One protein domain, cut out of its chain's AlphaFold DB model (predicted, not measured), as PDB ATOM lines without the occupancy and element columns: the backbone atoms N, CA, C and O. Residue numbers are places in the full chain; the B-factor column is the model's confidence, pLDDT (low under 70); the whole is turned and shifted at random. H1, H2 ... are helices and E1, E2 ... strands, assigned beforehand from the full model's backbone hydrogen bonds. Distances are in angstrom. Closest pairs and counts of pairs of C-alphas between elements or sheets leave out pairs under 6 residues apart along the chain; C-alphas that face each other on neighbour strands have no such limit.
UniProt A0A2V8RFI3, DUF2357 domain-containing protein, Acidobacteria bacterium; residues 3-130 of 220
ATOM      1  N   ILE A   3     314.390 603.780 454.329       87.56
ATOM      2  CA  ILE A   3     313.795 603.960 452.995       87.56
ATOM      3  C   ILE A   3     314.866 603.713 451.934       87.56
ATOM      4  O   ILE A   3     315.987 604.210 452.055       87.56
ATOM      5  N   LYS A   4     314.518 602.979 450.878       89.44
ATOM      6  CA  LYS A   4     315.423 602.691 449.764       89.44
ATOM      7  C   LYS A   4     314.833 603.185 448.449       89.44
ATOM      8  O   LYS A   4     313.645 603.022 448.197       89.44
ATOM      9  N   SER A   5     315.685 603.749 447.597       88.75
ATOM     10  CA  SER A   5     315.358 604.070 446.201       88.75
ATOM     11  C   SER A   5     315.571 602.884 445.259       88.75
ATOM     12  O   SER A   5     315.060 602.890 444.153       88.75
ATOM     13  N   SER A   6     316.325 601.868 445.680       93.00
ATOM     14  CA  SER A   6     316.451 600.573 445.008       93.00
ATOM     15  C   SER A   6     316.967 599.523 445.996       93.00
ATOM     16  O   SER A   6     317.577 599.869 447.013       93.00
ATOM     17  N   ALA A   7     316.705 598.248 445.718       94.31
ATOM     18  CA  ALA A   7     317.201 597.128 446.511       94.31
ATOM     19  C   ALA A   7     317.708 596.008 445.607       94.31
ATOM     20  O   ALA A   7     317.090 595.694 444.593       94.31
ATOM     21  N   GLU A   8     318.816 595.389 446.008       94.25
ATOM     22  CA  GLU A   8     319.367 594.212 445.346       94.25
ATOM     23  C   GLU A   8     318.960 592.963 446.127       94.25
ATOM     24  O   GLU A   8     319.343 592.783 447.283       94.25
ATOM     25  N   ILE A   9     318.170 592.103 445.496       94.25
ATOM     26  CA  ILE A   9     317.676 590.863 446.091       94.25
ATOM     27  C   ILE A   9     318.546 589.706 445.590       94.25
ATOM     28  O   ILE A   9     318.558 589.446 444.382       94.25
ATOM     29  N   PRO A  10     319.279 589.006 446.475       94.06
ATOM     30  CA  PRO A  10     320.146 587.906 446.080       94.06
ATOM     31  C   PRO A  10     319.338 586.639 445.779       94.06
ATOM     32  O   PRO A  10     318.596 586.147 446.626       94.06
ATOM     33  N   PHE A  11     319.550 586.061 444.600       93.19
ATOM     34  CA  PHE A  11     319.012 584.756 444.223       93.19
ATOM     35  C   PHE A  11     320.020 583.666 444.523       93.19
ATOM     36  O   PHE A  11     321.173 583.733 444.085       93.19
ATOM     37  N   ARG A  12     319.576 582.633 445.238       90.94
ATOM     38  CA  ARG A  12     320.425 581.506 445.625       90.94
ATOM     39  C   ARG A  12     319.906 580.212 445.020       90.94
ATOM     40  O   ARG A  12     318.701 580.005 444.922       90.94
ATOM     41  N   SER A  13     320.824 579.353 444.586       89.56
ATOM     42  CA  SER A  13     320.484 577.997 444.153       89.56
ATOM     43  C   SER A  13     320.028 577.150 445.343       89.56
ATOM     44  O   SER A  13     320.202 577.538 446.499       89.56
ATOM     45  N   ALA A  14     319.527 575.941 445.080       85.12
ATOM     46  CA  ALA A  14     319.192 574.977 446.132       85.12
ATOM     47  C   ALA A  14     320.382 574.636 447.058       85.12
ATOM     48  O   ALA A  14     320.183 574.251 448.204       85.12
ATOM     49  N   ALA A  15     321.623 574.817 446.587       84.25
ATOM     50  CA  ALA A  15     322.840 574.645 447.382       84.25
ATOM     51  C   ALA A  15     323.239 575.907 448.183       84.25
ATOM     52  O   ALA A  15     324.314 575.945 448.775       84.25
ATOM     53  N   GLY A  16     322.428 576.972 448.161       84.56
ATOM     54  CA  GLY A  16     322.691 578.247 448.845       84.56
ATOM     55  C   GLY A  16     323.688 579.173 448.134       84.56
ATOM     56  O   GLY A  16     323.946 580.291 448.597       84.56
ATOM     57  N   VAL A  17     324.230 578.743 446.992       89.69
ATOM     58  CA  VAL A  17     325.198 579.513 446.198       89.69
ATOM     59  C   VAL A  17     324.488 580.689 445.538       89.69
ATOM     60  O   VAL A  17     323.444 580.510 444.919       89.69
ATOM     61  N   LEU A  18     325.057 581.888 445.659       91.44
ATOM     62  CA  LEU A  18     324.557 583.084 444.986       91.44
ATOM     63  C   LEU A  18     324.695 582.930 443.464       91.44
ATOM     64  O   LEU A  18     325.796 582.712 442.963       91.44
ATOM     65  N   VAL A  19     323.583 583.066 442.743       91.31
ATOM     66  CA  VAL A  19     323.518 582.901 441.282       91.31
ATOM     67  C   VAL A  19     323.377 584.242 440.568       91.31
ATOM     68  O   VAL A  19     324.023 584.458 439.545       91.31
ATOM     69  N   ALA A  20     322.537 585.139 441.082       93.25
ATOM     70  CA  ALA A  20     322.239 586.432 440.466       93.25
ATOM     71  C   ALA A  20     321.617 587.398 441.485       93.25
ATOM     72  O   ALA A  20     321.330 587.014 442.620       93.25
ATOM     73  N   TYR A  21     321.373 588.634 441.056       94.19
ATOM     74  CA  TYR A  21     320.600 589.623 441.802       94.19
ATOM     75  C   TYR A  21     319.400 590.084 440.976       94.19
ATOM     76  O   TYR A  21     319.534 590.268 439.768       94.19
ATOM     77  N   ALA A  22     318.255 590.331 441.610       93.81
ATOM     78  CA  ALA A  22     317.238 591.205 441.028       93.81
ATOM     79  C   ALA A  22     317.327 592.572 441.694       93.81
ATOM     80  O   ALA A  22     317.213 592.686 442.913       93.81
ATOM     81  N   VAL A  23     317.526 593.603 440.887       95.44
ATOM     82  CA  VAL A  23     317.439 594.987 441.333       95.44
ATOM     83  C   VAL A  23     315.996 595.421 441.189       95.44
ATOM     84  O   VAL A  23     315.465 595.397 440.082       95.44
ATOM     85  N   ILE A  24     315.365 595.781 442.301       94.62
ATOM     86  CA  ILE A  24     313.997 596.292 442.334       94.62
ATOM     87  C   ILE A  24     314.036 597.783 442.645       94.62
ATOM     88  O   ILE A  24     314.614 598.205 443.649       94.62
ATOM     89  N   THR A  25     313.377 598.564 441.795       94.75
ATOM     90  CA  THR A  25     313.297 600.023 441.879       94.75
ATOM     91  C   THR A  25     311.822 600.430 441.876       94.75
ATOM     92  O   THR A  25     311.100 600.065 440.952       94.75
ATOM     93  N   PRO A  26     311.318 601.151 442.887       93.12
ATOM     94  CA  PRO A  26     309.947 601.638 442.870       93.12
ATOM     95  C   PRO A  26     309.751 602.677 441.761       93.12
ATOM     96  O   PRO A  26     310.619 603.510 441.520       93.12
ATOM     97  N   VAL A  27     308.594 602.643 441.095       90.38
ATOM     98  CA  VAL A  27     308.259 603.615 440.033       90.38
ATOM     99  C   VAL A  27     307.939 604.996 440.617       90.38
ATOM    100  O   VAL A  27     308.115 606.013 439.950       90.38
ATOM    101  N   LYS A  28     307.447 605.038 441.859       83.94
ATOM    102  CA  LYS A  28     307.142 606.275 442.583       83.94
ATOM    103  C   LYS A  28     308.194 606.536 443.653       83.94
ATOM    104  O   LYS A  28     308.603 605.614 444.359       83.94
ATOM    105  N   ASP A  29     308.547 607.803 443.822       73.56
ATOM    106  CA  ASP A  29     309.431 608.232 444.898       73.56
ATOM    107  C   ASP A  29     308.786 608.056 446.278       73.56
ATOM    108  O   ASP A  29     307.563 608.105 446.456       73.56
ATOM    109  N   ALA A  30     309.634 607.849 447.281       70.19
ATOM    110  CA  ALA A  30     309.197 607.698 448.657       70.19
ATOM    111  C   ALA A  30     308.871 609.061 449.288       70.19
ATOM    112  O   ALA A  30     309.695 609.972 449.276       70.19
ATOM    113  N   GLY A  31     307.685 609.175 449.894       67.69
ATOM    114  CA  GLY A  31     307.314 610.323 450.726       67.69
ATOM    115  C   GLY A  31     307.804 610.168 452.168       67.69
ATOM    116  O   GLY A  31     308.734 610.837 452.605       67.69
ATOM    117  N   THR A  32     307.181 609.259 452.924       73.94
ATOM    118  CA  THR A  32     307.500 608.979 454.340       73.94
ATOM    119  C   THR A  32     307.812 607.502 454.554       73.94
ATOM    120  O   THR A  32     307.442 606.679 453.729       73.94
ATOM    121  N   VAL A  33     308.430 607.127 455.680       70.94
ATOM    122  CA  VAL A  33     308.764 605.718 455.994       70.94
ATOM    123  C   VAL A  33     307.522 604.815 455.947       70.94
ATOM    124  O   VAL A  33     307.549 603.759 455.321       70.94
ATOM    125  N   ALA A  34     306.399 605.268 456.516       69.56
ATOM    126  CA  ALA A  34     305.133 604.529 456.508       69.56
ATOM    127  C   ALA A  34     304.610 604.275 455.084       69.56
ATOM    128  O   ALA A  34     304.106 603.195 454.772       69.56
ATOM    129  N   THR A  35     304.806 605.239 454.184       79.12
ATOM    130  CA  THR A  35     304.339 605.183 452.794       79.12
ATOM    131  C   THR A  35     305.442 604.800 451.803       79.12
ATOM    132  O   THR A  35     305.182 604.721 450.609       79.12
ATOM    133  N   ALA A  36     306.659 604.505 452.254       87.19
ATOM    134  CA  ALA A  36     307.789 604.246 451.373       87.19
ATOM    135  C   ALA A  36     307.573 602.962 450.556       87.19
ATOM    136  O   ALA A  36     307.449 601.890 451.147       87.19
ATOM    137  N   PRO A  37     307.545 603.009 449.218       89.50
ATOM    138  CA  PRO A  37     307.311 601.811 448.415       89.50
ATOM    139  C   PRO A  37     308.323 600.692 448.691       89.50
ATOM    140  O   PRO A  37     307.980 599.521 448.600       89.50
ATOM    141  N   LEU A  38     309.557 601.042 449.045       91.94
ATOM    142  CA  LEU A  38     310.631 600.092 449.289       91.94
ATOM    143  C   LEU A  38     311.378 600.454 450.569       91.94
ATOM    144  O   LEU A  38     311.802 601.598 450.766       91.94
ATOM    145  N   ILE A  39     311.532 599.465 451.442       92.12
ATOM    146  CA  ILE A  39     312.154 599.631 452.753       92.12
ATOM    147  C   ILE A  39     313.124 598.481 453.015       92.12
ATOM    148  O   ILE A  39     312.969 597.384 452.481       92.12
ATOM    149  N   GLN A  40     314.106 598.741 453.871       93.12
ATOM    150  CA  GLN A  40     314.955 597.717 454.462       93.12
ATOM    151  C   GLN A  40     314.790 597.738 455.984       93.12
ATOM    152  O   GLN A  40     314.907 598.798 456.615       93.12
ATOM    153  N   ILE A  41     314.508 596.584 456.576       90.50
ATOM    154  CA  ILE A  41     314.515 596.381 458.027       90.50
ATOM    155  C   ILE A  41     315.834 595.743 458.471       90.50
ATOM    156  O   ILE A  41     316.653 595.346 457.644       90.50
ATOM    157  N   ASP A  42     316.073 595.740 459.779       92.31
ATOM    158  CA  ASP A  42     317.272 595.120 460.334       92.31
ATOM    159  C   ASP A  42     317.223 593.595 460.153       92.31
ATOM    160  O   ASP A  42     316.152 592.997 460.230       92.31
ATOM    161  N   GLN A  43     318.374 592.970 459.906       87.62
ATOM    162  CA  GLN A  43     318.449 591.531 459.659       87.62
ATOM    163  C   GLN A  43     318.031 590.698 460.875       87.62
ATOM    164  O   GLN A  43     317.353 589.685 460.699       87.62
ATOM    165  N   ALA A  44     318.409 591.101 462.091       85.88
ATOM    166  CA  ALA A  44     318.030 590.369 463.296       85.88
ATOM    167  C   ALA A  44     316.518 590.477 463.538       85.88
ATOM    168  O   ALA A  44     315.869 589.466 463.797       85.88
ATOM    169  N   ASP A  45     315.947 591.672 463.347       82.88
ATOM    170  CA  ASP A  45     314.498 591.909 463.442       82.88
ATOM    171  C   ASP A  45     313.713 591.131 462.368       82.88
ATOM    172  O   ASP A  45     312.665 590.548 462.648       82.88
ATOM    173  N   ALA A  46     314.230 591.071 461.137       80.69
ATOM    174  CA  ALA A  46     313.643 590.275 460.063       80.69
ATOM    175  C   ALA A  46     313.634 588.780 460.422       80.69
ATOM    176  O   ALA A  46     312.598 588.124 460.328       80.69
ATOM    177  N   GLN A  47     314.764 588.250 460.897       76.06
ATOM    178  CA  GLN A  47     314.890 586.842 461.280       76.06
ATOM    179  C   GLN A  47     313.983 586.469 462.456       76.06
ATOM    180  O   GLN A  47     313.304 585.445 462.389       76.06
ATOM    181  N   GLU A  48     313.929 587.300 463.500       74.94
ATOM    182  CA  GLU A  48     313.076 587.074 464.675       74.94
ATOM    183  C   GLU A  48     311.589 586.982 464.295       74.94
ATOM    184  O   GLU A  48     310.838 586.188 464.864       74.94
ATOM    185  N   ASN A  49     311.172 587.741 463.279       73.56
ATOM    186  CA  ASN A  49     309.783 587.808 462.829       73.56
ATOM    187  C   ASN A  49     309.468 586.927 461.607       73.56
ATOM    188  O   ASN A  49     308.329 586.939 461.123       73.56
ATOM    189  N   GLY A  50     310.442 586.155 461.112       76.81
ATOM    190  CA  GLY A  50     310.288 585.327 459.912       76.81
ATOM    191  C   GLY A  50     309.953 586.150 458.666       76.81
ATOM    192  O   GLY A  50     309.074 585.771 457.895       76.81
ATOM    193  N   GLU A  51     310.600 587.304 458.523       83.19
ATOM    194  CA  GLU A  51     310.445 588.259 457.428       83.19
ATOM    195  C   GLU A  51     311.745 588.370 456.622       83.19
ATOM    196  O   GLU A  51     312.829 587.973 457.058       83.19
ATOM    197  N   THR A  52     311.653 588.956 455.435       87.38
ATOM    198  CA  THR A  52     312.806 589.322 454.619       87.38
ATOM    199  C   THR A  52     313.251 590.749 454.916       87.38
ATOM    200  O   THR A  52     312.437 591.640 455.163       87.38
ATOM    201  N   GLU A  53     314.561 590.992 454.836       92.31
ATOM    202  CA  GLU A  53     315.152 592.315 455.086       92.31
ATOM    203  C   GLU A  53     314.597 593.396 454.158       92.31
ATOM    204  O   GLU A  53     314.373 594.528 454.580       92.31
ATOM    205  N   ILE A  54     314.394 593.049 452.887       93.69
ATOM    206  CA  ILE A  54     313.800 593.930 451.886       93.69
ATOM    207  C   ILE A  54     312.297 593.707 451.888       93.69
ATOM    208  O   ILE A  54     311.851 592.571 451.747       93.69
ATOM    209  N   GLN A  55     311.532 594.791 452.009       91.81
ATOM    210  CA  GLN A  55     310.076 594.727 451.934       91.81
ATOM    211  C   GLN A  55     309.542 595.733 450.916       91.81
ATOM    212  O   GLN A  55     309.916 596.913 450.908       91.81
ATOM    213  N   LEU A  56     308.652 595.246 450.059       92.62
ATOM    214  CA  LEU A  56     307.870 596.042 449.123       92.62
ATOM    215  C   LEU A  56     306.571 596.490 449.798       92.62
ATOM    216  O   LEU A  56     306.228 596.038 450.886       92.62
ATOM    217  N   ARG A  57     305.825 597.361 449.133       89.69
ATOM    218  CA  ARG A  57     304.527 597.880 449.547       89.69
ATOM    219  C   ARG A  57     303.458 597.358 448.606       89.69
ATOM    220  O   ARG A  57     303.669 597.354 447.399       89.69
ATOM    221  N   GLU A  58     302.321 596.948 449.158       86.38
ATOM    222  CA  GLU A  58     301.159 596.606 448.342       86.38
ATOM    223  C   GLU A  58     300.656 597.827 447.555       86.38
ATOM    224  O   GLU A  58     300.931 598.984 447.905       86.38
ATOM    225  N   SER A  59     299.866 597.566 446.513       85.25
ATOM    226  CA  SER A  59     299.269 598.592 445.648       85.25
ATOM    227  C   SER A  59     300.303 599.542 445.037       85.25
ATOM    228  O   SER A  59     300.015 600.707 444.752       85.25
ATOM    229  N   GLU A  60     301.516 599.034 444.825       90.62
ATOM    230  CA  GLU A  60     302.602 599.730 444.155       90.62
ATOM    231  C   GLU A  60     303.209 598.913 443.023       90.62
ATOM    232  O   GLU A  60     303.153 597.678 442.985       90.62
ATOM    233  N   SER A  61     303.819 599.653 442.103       92.75
ATOM    234  CA  SER A  61     304.519 599.098 440.960       92.75
ATOM    235  C   SER A  61     306.008 599.406 441.034       92.75
ATOM    236  O   SER A  61     306.429 600.508 441.398       92.75
ATOM    237  N   TYR A  62     306.794 598.429 440.614       95.19
ATOM    238  CA  TYR A  62     308.245 598.448 440.638       95.19
ATOM    239  C   TYR A  62     308.778 598.089 439.260       95.19
ATOM    240  O   TYR A  62     308.155 597.323 438.529       95.19
ATOM    241  N   GLU A  63     309.941 598.609 438.910       95.19
ATOM    242  CA  GLU A  63     310.762 598.054 437.843       95.19
ATOM    243  C   GLU A  63     311.716 597.026 438.441       95.19
ATOM    244  O   GLU A  63     312.267 597.236 439.524       95.19
ATOM    245  N   TYR A  64     311.909 595.915 437.739       95.00
ATOM    246  CA  TYR A  64     312.923 594.931 438.094       95.00
ATOM    247  C   TYR A  64     313.942 594.782 436.966       95.00
ATOM    248  O   TYR A  64     313.594 594.887 435.788       95.00
ATOM    249  N   GLU A  65     315.184 594.478 437.333       94.12
ATOM    250  CA  GLU A  65     316.262 594.105 436.419       94.12
ATOM    251  C   GLU A  65     317.084 592.956 437.021       94.12
ATOM    252  O   GLU A  65     317.566 593.044 438.149       94.12
ATOM    253  N   VAL A  66     317.261 591.867 436.276       92.81
ATOM    254  CA  VAL A  66     318.048 590.700 436.687       92.81
ATOM    255  C   VAL A  66     319.501 590.891 436.268       92.81
ATOM    256  O   VAL A  66     319.831 590.864 435.084       92.81
ATOM    257  N   ARG A  67     320.396 591.021 437.247       91.69
ATOM    258  CA  ARG A  67     321.845 591.110 437.052       91.69
ATOM    259  C   ARG A  67     322.493 589.754 437.291       91.69
ATOM    260  O   ARG A  67     322.511 589.246 438.413       91.69
ATOM    261  N   VAL A  68     323.056 589.186 436.229       87.31
ATOM    262  CA  VAL A  68     323.709 587.874 436.253       87.31
ATOM    263  C   VAL A  68     325.231 588.051 436.185       87.31
ATOM    264  O   VAL A  68     325.729 588.526 435.165       87.31
ATOM    265  N   PRO A  69     325.996 587.634 437.209       78.06
ATOM    266  CA  PRO A  69     327.460 587.702 437.190       78.06
ATOM    267  C   PRO A  69     328.107 586.828 436.102       78.06
ATOM    268  O   PRO A  69     329.173 587.161 435.596       78.06
ATOM    269  N   ALA A  70     327.472 585.707 435.740       67.88
ATOM    270  CA  ALA A  70     328.048 584.658 434.891       67.88
ATOM    271  C   ALA A  70     327.580 584.673 433.418       67.88
ATOM    272  O   ALA A  70     327.744 583.674 432.721       67.88
ATOM    273  N   GLY A  71     326.961 585.760 432.936       70.75
ATOM    274  CA  GLY A  71     326.541 585.890 431.528       70.75
ATOM    275  C   GLY A  71     325.474 584.885 431.058       70.75
ATOM    276  O   GLY A  71     325.284 584.709 429.858       70.75
ATOM    277  N   GLN A  72     324.793 584.207 431.986       80.69
ATOM    278  CA  GLN A  72     323.727 583.254 431.676       80.69
ATOM    279  C   GLN A  72     322.424 583.983 431.327       80.69
ATOM    280  O   GLN A  72     322.114 585.028 431.898       80.69
ATOM    281  N   ASP A  73     321.628 583.392 430.436       86.62
ATOM    282  CA  ASP A  73     320.285 583.878 430.116       86.62
ATOM    283  C   ASP A  73     319.288 583.428 431.195       86.62
ATOM    284  O   ASP A  73     318.664 582.367 431.088       86.62
ATOM    285  N   LEU A  74     319.192 584.206 432.275       89.19
ATOM    286  CA  LEU A  74     318.253 583.979 433.373       89.19
ATOM    287  C   LEU A  74     317.095 584.965 433.296       89.19
ATOM    288  O   LEU A  74     317.287 586.165 433.098       89.19
ATOM    289  N   ARG A  75     315.885 584.442 433.477       90.00
ATOM    290  CA  ARG A  75     314.636 585.190 433.402       90.00
ATOM    291  C   ARG A  75     313.897 585.110 434.726       90.00
ATOM    292  O   ARG A  75     313.815 584.031 435.310       90.00
ATOM    293  N   LEU A  76     313.342 586.236 435.169       91.31
ATOM    294  CA  LEU A  76     312.500 586.274 436.357       91.31
ATOM    295  C   LEU A  76     311.161 585.605 436.048       91.31
ATOM    296  O   LEU A  76     310.504 585.917 435.050       91.31
ATOM    297  N   ARG A  77     310.758 584.696 436.930       90.69
ATOM    298  CA  ARG A  77     309.423 584.120 436.993       90.69
ATOM    299  C   ARG A  77     308.802 584.495 438.331       90.69
ATOM    300  O   ARG A  77     309.301 584.141 439.395       90.69
ATOM    301  N   CYS A  78     307.712 585.242 438.248       89.69
ATOM    302  CA  CYS A  78     306.877 585.642 439.368       89.69
ATOM    303  C   CYS A  78     305.474 585.913 438.815       89.69
ATOM    304  O   CYS A  78     305.347 586.486 437.733       89.69
ATOM    305  N   SER A  79     304.428 585.513 439.539       85.19
ATOM    306  CA  SER A  79     303.032 585.723 439.126       85.19
ATOM    307  C   SER A  79     302.648 587.201 439.008       85.19
ATOM    308  O   SER A  79     301.716 587.530 438.282       85.19
ATOM    309  N   LEU A  80     303.371 588.077 439.707       86.06
ATOM    310  CA  LEU A  80     303.146 589.523 439.754       86.06
ATOM    311  C   LEU A  80     304.065 590.310 438.804       86.06
ATOM    312  O   LEU A  80     304.024 591.540 438.780       86.06
ATOM    313  N   ALA A  81     304.939 589.623 438.061       89.25
ATOM    314  CA  ALA A  81     305.915 590.253 437.184       89.25
ATOM    315  C   ALA A  81     305.497 590.165 435.712       89.25
ATOM    316  O   ALA A  81     305.263 589.087 435.165       89.25
ATOM    317  N   GLU A  82     305.502 591.309 435.040       89.88
ATOM    318  CA  GLU A  82     305.335 591.435 433.601       89.88
ATOM    319  C   GLU A  82     306.663 591.812 432.945       89.88
ATOM    320  O   GLU A  82     307.220 592.894 433.160       89.88
ATOM    321  N   ARG A  83     307.172 590.922 432.092       88.38
ATOM    322  CA  ARG A  83     308.410 591.166 431.348       88.38
ATOM    323  C   ARG A  83     308.225 592.282 430.320       88.38
ATOM    324  O   ARG A  83     307.230 592.339 429.594       88.38
ATOM    325  N   ARG A  84     309.244 593.131 430.168       86.25
ATOM    326  CA  ARG A  84     309.277 594.167 429.128       86.25
ATOM    327  C   ARG A  84     309.351 593.525 427.731       86.25
ATOM    328  O   ARG A  84     310.307 592.829 427.400       86.25
ATOM    329  N   LYS A  85     308.361 593.816 426.875       77.81
ATOM    330  CA  LYS A  85     308.204 593.220 425.527       77.81
ATOM    331  C   LYS A  85     309.335 593.540 424.537       77.81
ATOM    332  O   LYS A  85     309.460 592.865 423.524       77.81
ATOM    333  N   THR A  86     310.130 594.575 424.798       76.75
ATOM    334  CA  THR A  86     311.199 595.047 423.899       76.75
ATOM    335  C   THR A  86     312.563 594.406 424.159       76.75
ATOM    336  O   THR A  86     313.514 594.705 423.436       76.75
ATOM    337  N   ILE A  87     312.678 593.541 425.172       76.69
ATOM    338  CA  ILE A  87     313.940 592.887 425.528       76.69
ATOM    339  C   ILE A  87     314.349 591.906 424.433       76.69
ATOM    340  O   ILE A  87     313.586 591.019 424.052       76.69
ATOM    341  N   LYS A  88     315.580 592.065 423.944       70.50
ATOM    342  CA  LYS A  88     316.192 591.145 422.980       70.50
ATOM    343  C   LYS A  88     316.950 590.026 423.698       70.50
ATOM    344  O   LYS A  88     317.408 590.195 424.829       70.50
ATOM    345  N   ASN A  89     317.145 588.900 423.011       65.12
ATOM    346  CA  ASN A  89     318.006 587.817 423.495       65.12
ATOM    347  C   ASN A  89     319.419 588.357 423.781       65.12
ATOM    348  O   ASN A  89     319.994 589.057 422.947       65.12
ATOM    349  N   GLY A  90     319.952 588.053 424.968       67.00
ATOM    350  CA  GLY A  90     321.249 588.546 425.448       67.00
ATOM    351  C   GLY A  90     321.202 589.833 426.284       67.00
ATOM    352  O   GLY A  90     322.217 590.191 426.875       67.00
ATOM    353  N   GLN A  91     320.055 590.514 426.380       76.94
ATOM    354  CA  GLN A  91     319.873 591.595 427.355       76.94
ATOM    355  C   GLN A  91     319.420 591.049 428.719       76.94
ATOM    356  O   GLN A  91     318.673 590.058 428.741       76.94
ATOM    357  N   PRO A  92     319.822 591.710 429.828       84.62
ATOM    358  CA  PRO A  92     319.317 591.421 431.167       84.62
ATOM    359  C   PRO A  92     317.791 591.364 431.178       84.62
ATOM    360  O   PRO A  92     317.128 592.169 430.515       84.62
ATOM    361  N   ASP A  93     317.226 590.401 431.905       90.62
ATOM    362  CA  ASP A  93     315.778 590.345 432.048       90.62
ATOM    363  C   ASP A  93     315.294 591.535 432.862       90.62
ATOM    364  O   ASP A  93     315.841 591.832 433.917       90.62
ATOM    365  N   ALA A  94     314.270 592.216 432.375       91.69
ATOM    366  CA  ALA A  94     313.730 593.390 433.028       91.69
ATOM    367  C   ALA A  94     312.237 593.515 432.746       91.69
ATOM    368  O   ALA A  94     311.698 593.000 431.758       91.69
ATOM    369  N   GLY A  95     311.546 594.229 433.613       92.94
ATOM    370  CA  GLY A  95     310.109 594.354 433.505       92.94
ATOM    371  C   GLY A  95     309.524 595.147 434.644       92.94
ATOM    372  O   GLY A  95     310.222 595.892 435.331       92.94
ATOM    373  N   ARG A  96     308.221 594.984 434.810       94.19
ATOM    374  CA  ARG A  96     307.453 595.602 435.876       94.19
ATOM    375  C   ARG A  96     306.986 594.523 436.837       94.19
ATOM    376  O   ARG A  96     306.566 593.460 436.400       94.19
ATOM    377  N   LEU A  97     307.057 594.795 438.126       93.62
ATOM    378  CA  LEU A  97     306.454 593.986 439.174       93.62
ATOM    379  C   LEU A  97     305.323 594.809 439.786       93.62
ATOM    380  O   LEU A  97     305.563 595.913 440.274       93.62
ATOM    381  N   ASP A  98     304.096 594.304 439.712       92.44
ATOM    382  CA  ASP A  98     302.917 594.982 440.243       92.44
ATOM    383  C   ASP A  98     302.345 594.202 441.420       92.44
ATOM    384  O   ASP A  98     301.859 593.084 441.277       92.44
ATOM    385  N   THR A  99     302.422 594.796 442.606       86.56
ATOM    386  CA  THR A  99     301.948 594.140 443.827       86.56
ATOM    387  C   THR A  99     300.428 594.142 443.944       86.56
ATOM    388  O   THR A  99     299.882 593.285 444.629       86.56
ATOM    389  N   SER A 100     299.720 595.063 443.277       84.56
ATOM    390  CA  SER A 100     298.253 595.136 443.279       84.56
ATOM    391  C   SER A 100     297.639 595.003 444.690       84.56
ATOM    392  O   SER A 100     297.816 595.894 445.521       84.56
ATOM    393  N   CYS A 101     296.910 593.924 444.991       76.62
ATOM    394  CA  CYS A 101     296.332 593.645 446.315       76.62
ATOM    395  C   CYS A 101     297.084 592.559 447.103       76.62
ATOM    396  O   CYS A 101     296.593 592.082 448.124       76.62
ATOM    397  N   TRP A 102     298.238 592.128 446.608       75.69
ATOM    398  CA  TRP A 102     298.999 591.039 447.189       75.69
ATOM    399  C   TRP A 102     299.783 591.527 448.419       75.69
ATOM    400  O   TRP A 102     300.473 592.548 448.365       75.69
ATOM    401  N   CYS A 103     299.703 590.774 449.518       80.50
ATOM    402  CA  CYS A 103     300.475 590.979 450.744       80.50
ATOM    403  C   CYS A 103     300.941 589.623 451.313       80.50
ATOM    404  O   CYS A 103     300.259 588.613 451.136       80.50
ATOM    405  N   GLY A 104     302.101 589.593 451.981       79.88
ATOM    406  CA  GLY A 104     302.726 588.360 452.497       79.88
ATOM    407  C   GLY A 104     304.155 588.144 451.985       79.88
ATOM    408  O   GLY A 104     304.814 589.114 451.618       79.88
ATOM    409  N   THR A 105     304.615 586.884 451.892       85.62
ATOM    410  CA  THR A 105     305.954 586.508 451.367       85.62
ATOM    411  C   THR A 105     305.926 586.003 449.915       85.62
ATOM    412  O   THR A 105     305.269 585.013 449.592       85.62
ATOM    413  N   LEU A 106     306.580 586.742 449.013       86.62
ATOM    414  CA  LEU A 106     306.498 586.577 447.565       86.62
ATOM    415  C   LEU A 106     307.691 585.754 447.106       86.62
ATOM    416  O   LEU A 106     308.844 586.140 447.308       86.62
ATOM    417  N   LEU A 107     307.404 584.627 446.459       90.12
ATOM    418  CA  LEU A 107     308.424 583.804 445.832       90.12
ATOM    419  C   LEU A 107     308.805 584.388 444.472       90.12
ATOM    420  O   LEU A 107     307.966 584.566 443.586       90.12
ATOM    421  N   LEU A 108     310.097 584.638 444.312       91.75
ATOM    422  CA  LEU A 108     310.718 584.987 443.051       91.75
ATOM    423  C   LEU A 108     311.593 583.823 442.598       91.75
ATOM    424  O   LEU A 108     312.391 583.291 443.372       91.75
ATOM    425  N   GLU A 109     311.496 583.458 441.326       93.00
ATOM    426  CA  GLU A 109     312.278 582.365 440.755       93.00
ATOM    427  C   GLU A 109     313.059 582.844 439.534       93.00
ATOM    428  O   GLU A 109     312.576 583.660 438.750       93.00
ATOM    429  N   LEU A 110     314.264 582.311 439.342       92.00
ATOM    430  CA  LEU A 110     315.007 582.455 438.096       92.00
ATOM    431  C   LEU A 110     314.949 581.158 437.308       92.00
ATOM    432  O   LEU A 110     315.257 580.087 437.830       92.00
ATOM    433  N   VAL A 111     314.604 581.274 436.033       91.19
ATOM    434  CA  VAL A 111     314.570 580.164 435.076       91.19
ATOM    435  C   VAL A 111     315.484 580.457 433.894       91.19
ATOM    436  O   VAL A 111     315.737 581.615 433.562       91.19
ATOM    437  N   HIS A 112     315.987 579.413 433.240       87.38
ATOM    438  CA  HIS A 112     316.786 579.577 432.028       87.38
ATOM    439  C   HIS A 112     315.916 579.964 430.822       87.38
ATOM    440  O   HIS A 112     315.042 579.201 430.412       87.38
ATOM    441  N   GLY A 113     316.230 581.106 430.202       74.50
ATOM    442  CA  GLY A 113     315.761 581.503 428.871       74.50
ATOM    443  C   GLY A 113     314.270 581.270 428.585       74.50
ATOM    444  O   GLY A 113     313.399 581.515 429.420       74.50
ATOM    445  N   ALA A 114     313.965 580.814 427.363       60.66
ATOM    446  CA  ALA A 114     312.603 580.623 426.846       60.66
ATOM    447  C   ALA A 114     311.773 579.539 427.572       60.66
ATOM    448  O   ALA A 114     310.588 579.376 427.277       60.66
ATOM    449  N   ALA A 115     312.353 578.810 428.529       56.59
ATOM    450  CA  ALA A 115     311.637 577.830 429.335       56.59
ATOM    451  C   ALA A 115     310.944 578.515 430.524       56.59
ATOM    452  O   ALA A 115     311.351 578.362 431.673       56.59
ATOM    453  N   ILE A 116     309.846 579.232 430.259       60.16
ATOM    454  CA  ILE A 116     308.982 579.808 431.314       60.16
ATOM    455  C   ILE A 116     308.495 578.707 432.285       60.16
ATOM    456  O   ILE A 116     308.317 578.953 433.477       60.16
ATOM    457  N   ASN A 117     308.393 577.464 431.803       66.81
ATOM    458  CA  ASN A 117     307.938 576.298 432.564       66.81
ATOM    459  C   ASN A 117     309.080 575.365 433.017       66.81
ATOM    460  O   ASN A 117     308.822 574.234 433.419       66.81
ATOM    461  N   GLY A 118     310.342 575.796 432.914       75.00
ATOM    462  CA  GLY A 118     311.490 575.007 433.371       75.00
ATOM    463  C   GLY A 118     311.623 574.964 434.902       75.00
ATOM    464  O   GLY A 118     310.955 575.731 435.606       75.00
ATOM    465  N   PRO A 119     312.492 574.089 435.440       84.75
ATOM    466  CA  PRO A 119     312.828 574.100 436.861       84.75
ATOM    467  C   PRO A 119     313.502 575.423 437.251       84.75
ATOM    468  O   PRO A 119     314.248 576.009 436.462       84.75
ATOM    469  N   ALA A 120     313.245 575.884 438.477       88.19
ATOM    470  CA  ALA A 120     313.904 577.067 439.016       88.19
ATOM    471  C   ALA A 120     315.396 576.780 439.255       88.19
ATOM    472  O   ALA A 120     315.762 575.808 439.914       88.19
ATOM    473  N   VAL A 121     316.255 577.641 438.717       90.31
ATOM    474  CA  VAL A 121     317.716 577.606 438.891       90.31
ATOM    475  C   VAL A 121     318.097 578.162 440.261       90.31
ATOM    476  O   VAL A 121     319.000 577.665 440.934       90.31
ATOM    477  N   ALA A 122     317.398 579.220 440.660       91.12
ATOM    478  CA  ALA A 122     317.590 579.912 441.915       91.12
ATOM    479  C   ALA A 122     316.284 580.569 442.347       91.12
ATOM    480  O   ALA A 122     315.442 580.906 441.509       91.12
ATOM    481  N   THR A 123     316.140 580.786 443.646       92.19
ATOM    482  CA  THR A 123     314.970 581.438 444.225       92.19
ATOM    483  C   THR A 123     315.387 582.565 445.160       92.19
ATOM    484  O   THR A 123     316.522 582.622 445.647       92.19
ATOM    485  N   ALA A 124     314.459 583.488 445.370       91.38
ATOM    486  CA  ALA A 124     314.536 584.524 446.382       91.38
ATOM    487  C   ALA A 124     313.140 584.757 446.968       91.38
ATOM    488  O   ALA A 124     312.130 584.530 446.302       91.38
ATOM    489  N   LEU A 125     313.095 585.216 448.214       89.38
ATOM    490  CA  LEU A 125     311.864 585.616 448.884       89.38
ATOM    491  C   LEU A 125     311.898 587.121 449.121       89.38
ATOM    492  O   LEU A 125     312.958 587.674 449.431       89.38
ATOM    493  N   VAL A 126     310.747 587.771 448.987       91.31
ATOM    494  CA  VAL A 126     310.570 589.179 449.349       91.31
ATOM    495  C   VAL A 126     309.200 589.383 449.978       91.31
ATOM    496  O   VAL A 126     308.203 588.908 449.450       91.31
ATOM    497  N   ASP A 127     309.123 590.088 451.097       90.44
ATOM    498  CA  ASP A 127     307.842 590.417 451.713       90.44
ATOM    499  C   ASP A 127     307.208 591.649 451.062       90.44
ATOM    500  O   ASP A 127     307.883 592.627 450.732       90.44
ATOM    501  N   VAL A 128     305.885 591.628 450.908       87.31
ATOM    502  CA  VAL A 128     305.080 592.802 450.549       87.31
ATOM    503  C   VAL A 128     304.216 593.166 451.747       87.31
ATOM    504  O   VAL A 128     303.372 592.388 452.200       87.31
ATOM    505  N   ARG A 129     304.433 594.379 452.254       86.50
ATOM    506  CA  ARG A 129     303.752 594.929 453.423       86.50
ATOM    507  C   ARG A 129     302.426 595.577 453.027       86.50
ATOM    508  O   ARG A 129     302.352 596.308 452.032       86.50
ATOM    509  N   SER A 130     301.400 595.364 453.847       76.88
ATOM    510  CA  SER A 130     300.135 596.087 453.708       76.88
ATOM    511  C   SER A 130     300.264 597.536 454.192       76.88
ATOM    512  O   SER A 130     301.052 597.842 455.087       76.88
TER     513      SER A 130
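AT A GLANCE: This is residues 3 to 130 of the 220 residues of the protein "DUF2357 domain-containing protein" of Acidobacteria bacterium (UniProt A0A2V8RFI3). Two strongly twisted five-stranded sheets, partly face to face, make a flattened sandwich that resembles an incompletely closed barrel: edge strand E1 of one sheet comes in beside E10 of the other, and the short turn from E6 to E7 joins the two at another edge. The single short helix H1 lies at one end of the domain, between E3 and E4, and the loop from E7 to E8 lies at the other end. The printed part has 128 residues, with named elements in the order E1, E2, E3, H1, E4, E5, E6, E7, E8, E9, E10, and its class is mostly strand. One sheet runs E1, E2, E5, E8, E7 and is antiparallel throughout; the other runs E3, E4, E10, E9, E6, is mixed, and is curled like part of a barrel. The whole is compact, with a radius of gyration of the C-alphas of 14.3 A, and spans 39 by 33 by 23 A.

IN THESE COORDINATES: E1, residues 7 to 12, begins with C-alpha 7 at (317.201, 597.128, 446.511) and is 16.0 A long from first to last C-alpha. E2, residues 18 to 26, is 23.7 A long. E3 is residues 38 to 40, H1 residues 43 to 48 and E4 residues 54 to 57. E5, residues 61 to 67, is 19.5 A long. E6 is residues 74 to 77 and E7 residues 81 to 83. E8, residues 94 to 98, is 13.1 A long. E9, residues 104 to 112, is 26.3 A long, with C-alpha 104 at (302.726, 588.360, 452.497). E10, residues 122 to 129, is 23.4 A long and ends with C-alpha 129 at (303.752, 594.929, 453.423).

HOW THE PARTS SIT: In the first sheet, E1 and E2 form a hairpin, antiparallel at 153 degrees, with N 9 and O 22 2.8 A apart, within hydrogen-bond range. E2 and E5 are antiparallel at 152 degrees, with N 23 and O 65 at 2.8 A. E5 and E8 are antiparallel at 148 degrees, with N 62 and O 97 at 2.8 A. E7, an edge strand, forms a hairpin with E8, with N 82 and O 96 at 2.8 A. In the second sheet, E3 and E4 are antiparallel at 150 degrees, with N 55 and O 39 at 3.0 A. E4 and E10 are parallel, at 50 degrees, with N 56 and O 127 at 2.8 A. E9 and E10 form a hairpin, with N 106 and O 126 at 2.7 A. E6, an edge strand, is antiparallel to E9, with N 75 and O 111 at 2.8 A. Between the sheets, the closest C-alphas of E1 and E10, those of Arg 12 and Ala 122, are 4.9 A apart. Those of E5 and E6, Val 66 and Leu 76, are 7.1 A apart. E2 and E9 are near each other, with 5 pairs of C-alphas within 10 A, while E5 and E10 are apart. E6 and E7 meet only through their link. H1 is not on the first sheet and only just not on the second, with 4 pairs of C-alphas within 10 A; in it every O i to N i+4 pair is within hydrogen-bond range.

THE WHOLE: The two C-alphas farthest apart, those of Glu 48 in H1 and Lys 88 between E7 and E8, are 42.0 A apart. The printed part runs from residue 3 to residue 130 and has no cut. The link from E2 to E3, 11 residues, is long; the links E5 to E6, E7 to E8 and E9 to E10 are short but not tight, and the others are tight. The mean pLDDT of the printed part is 85.6, and it is under 70 at residues 31, 34, 70, 89 to 90 and 114 to 117.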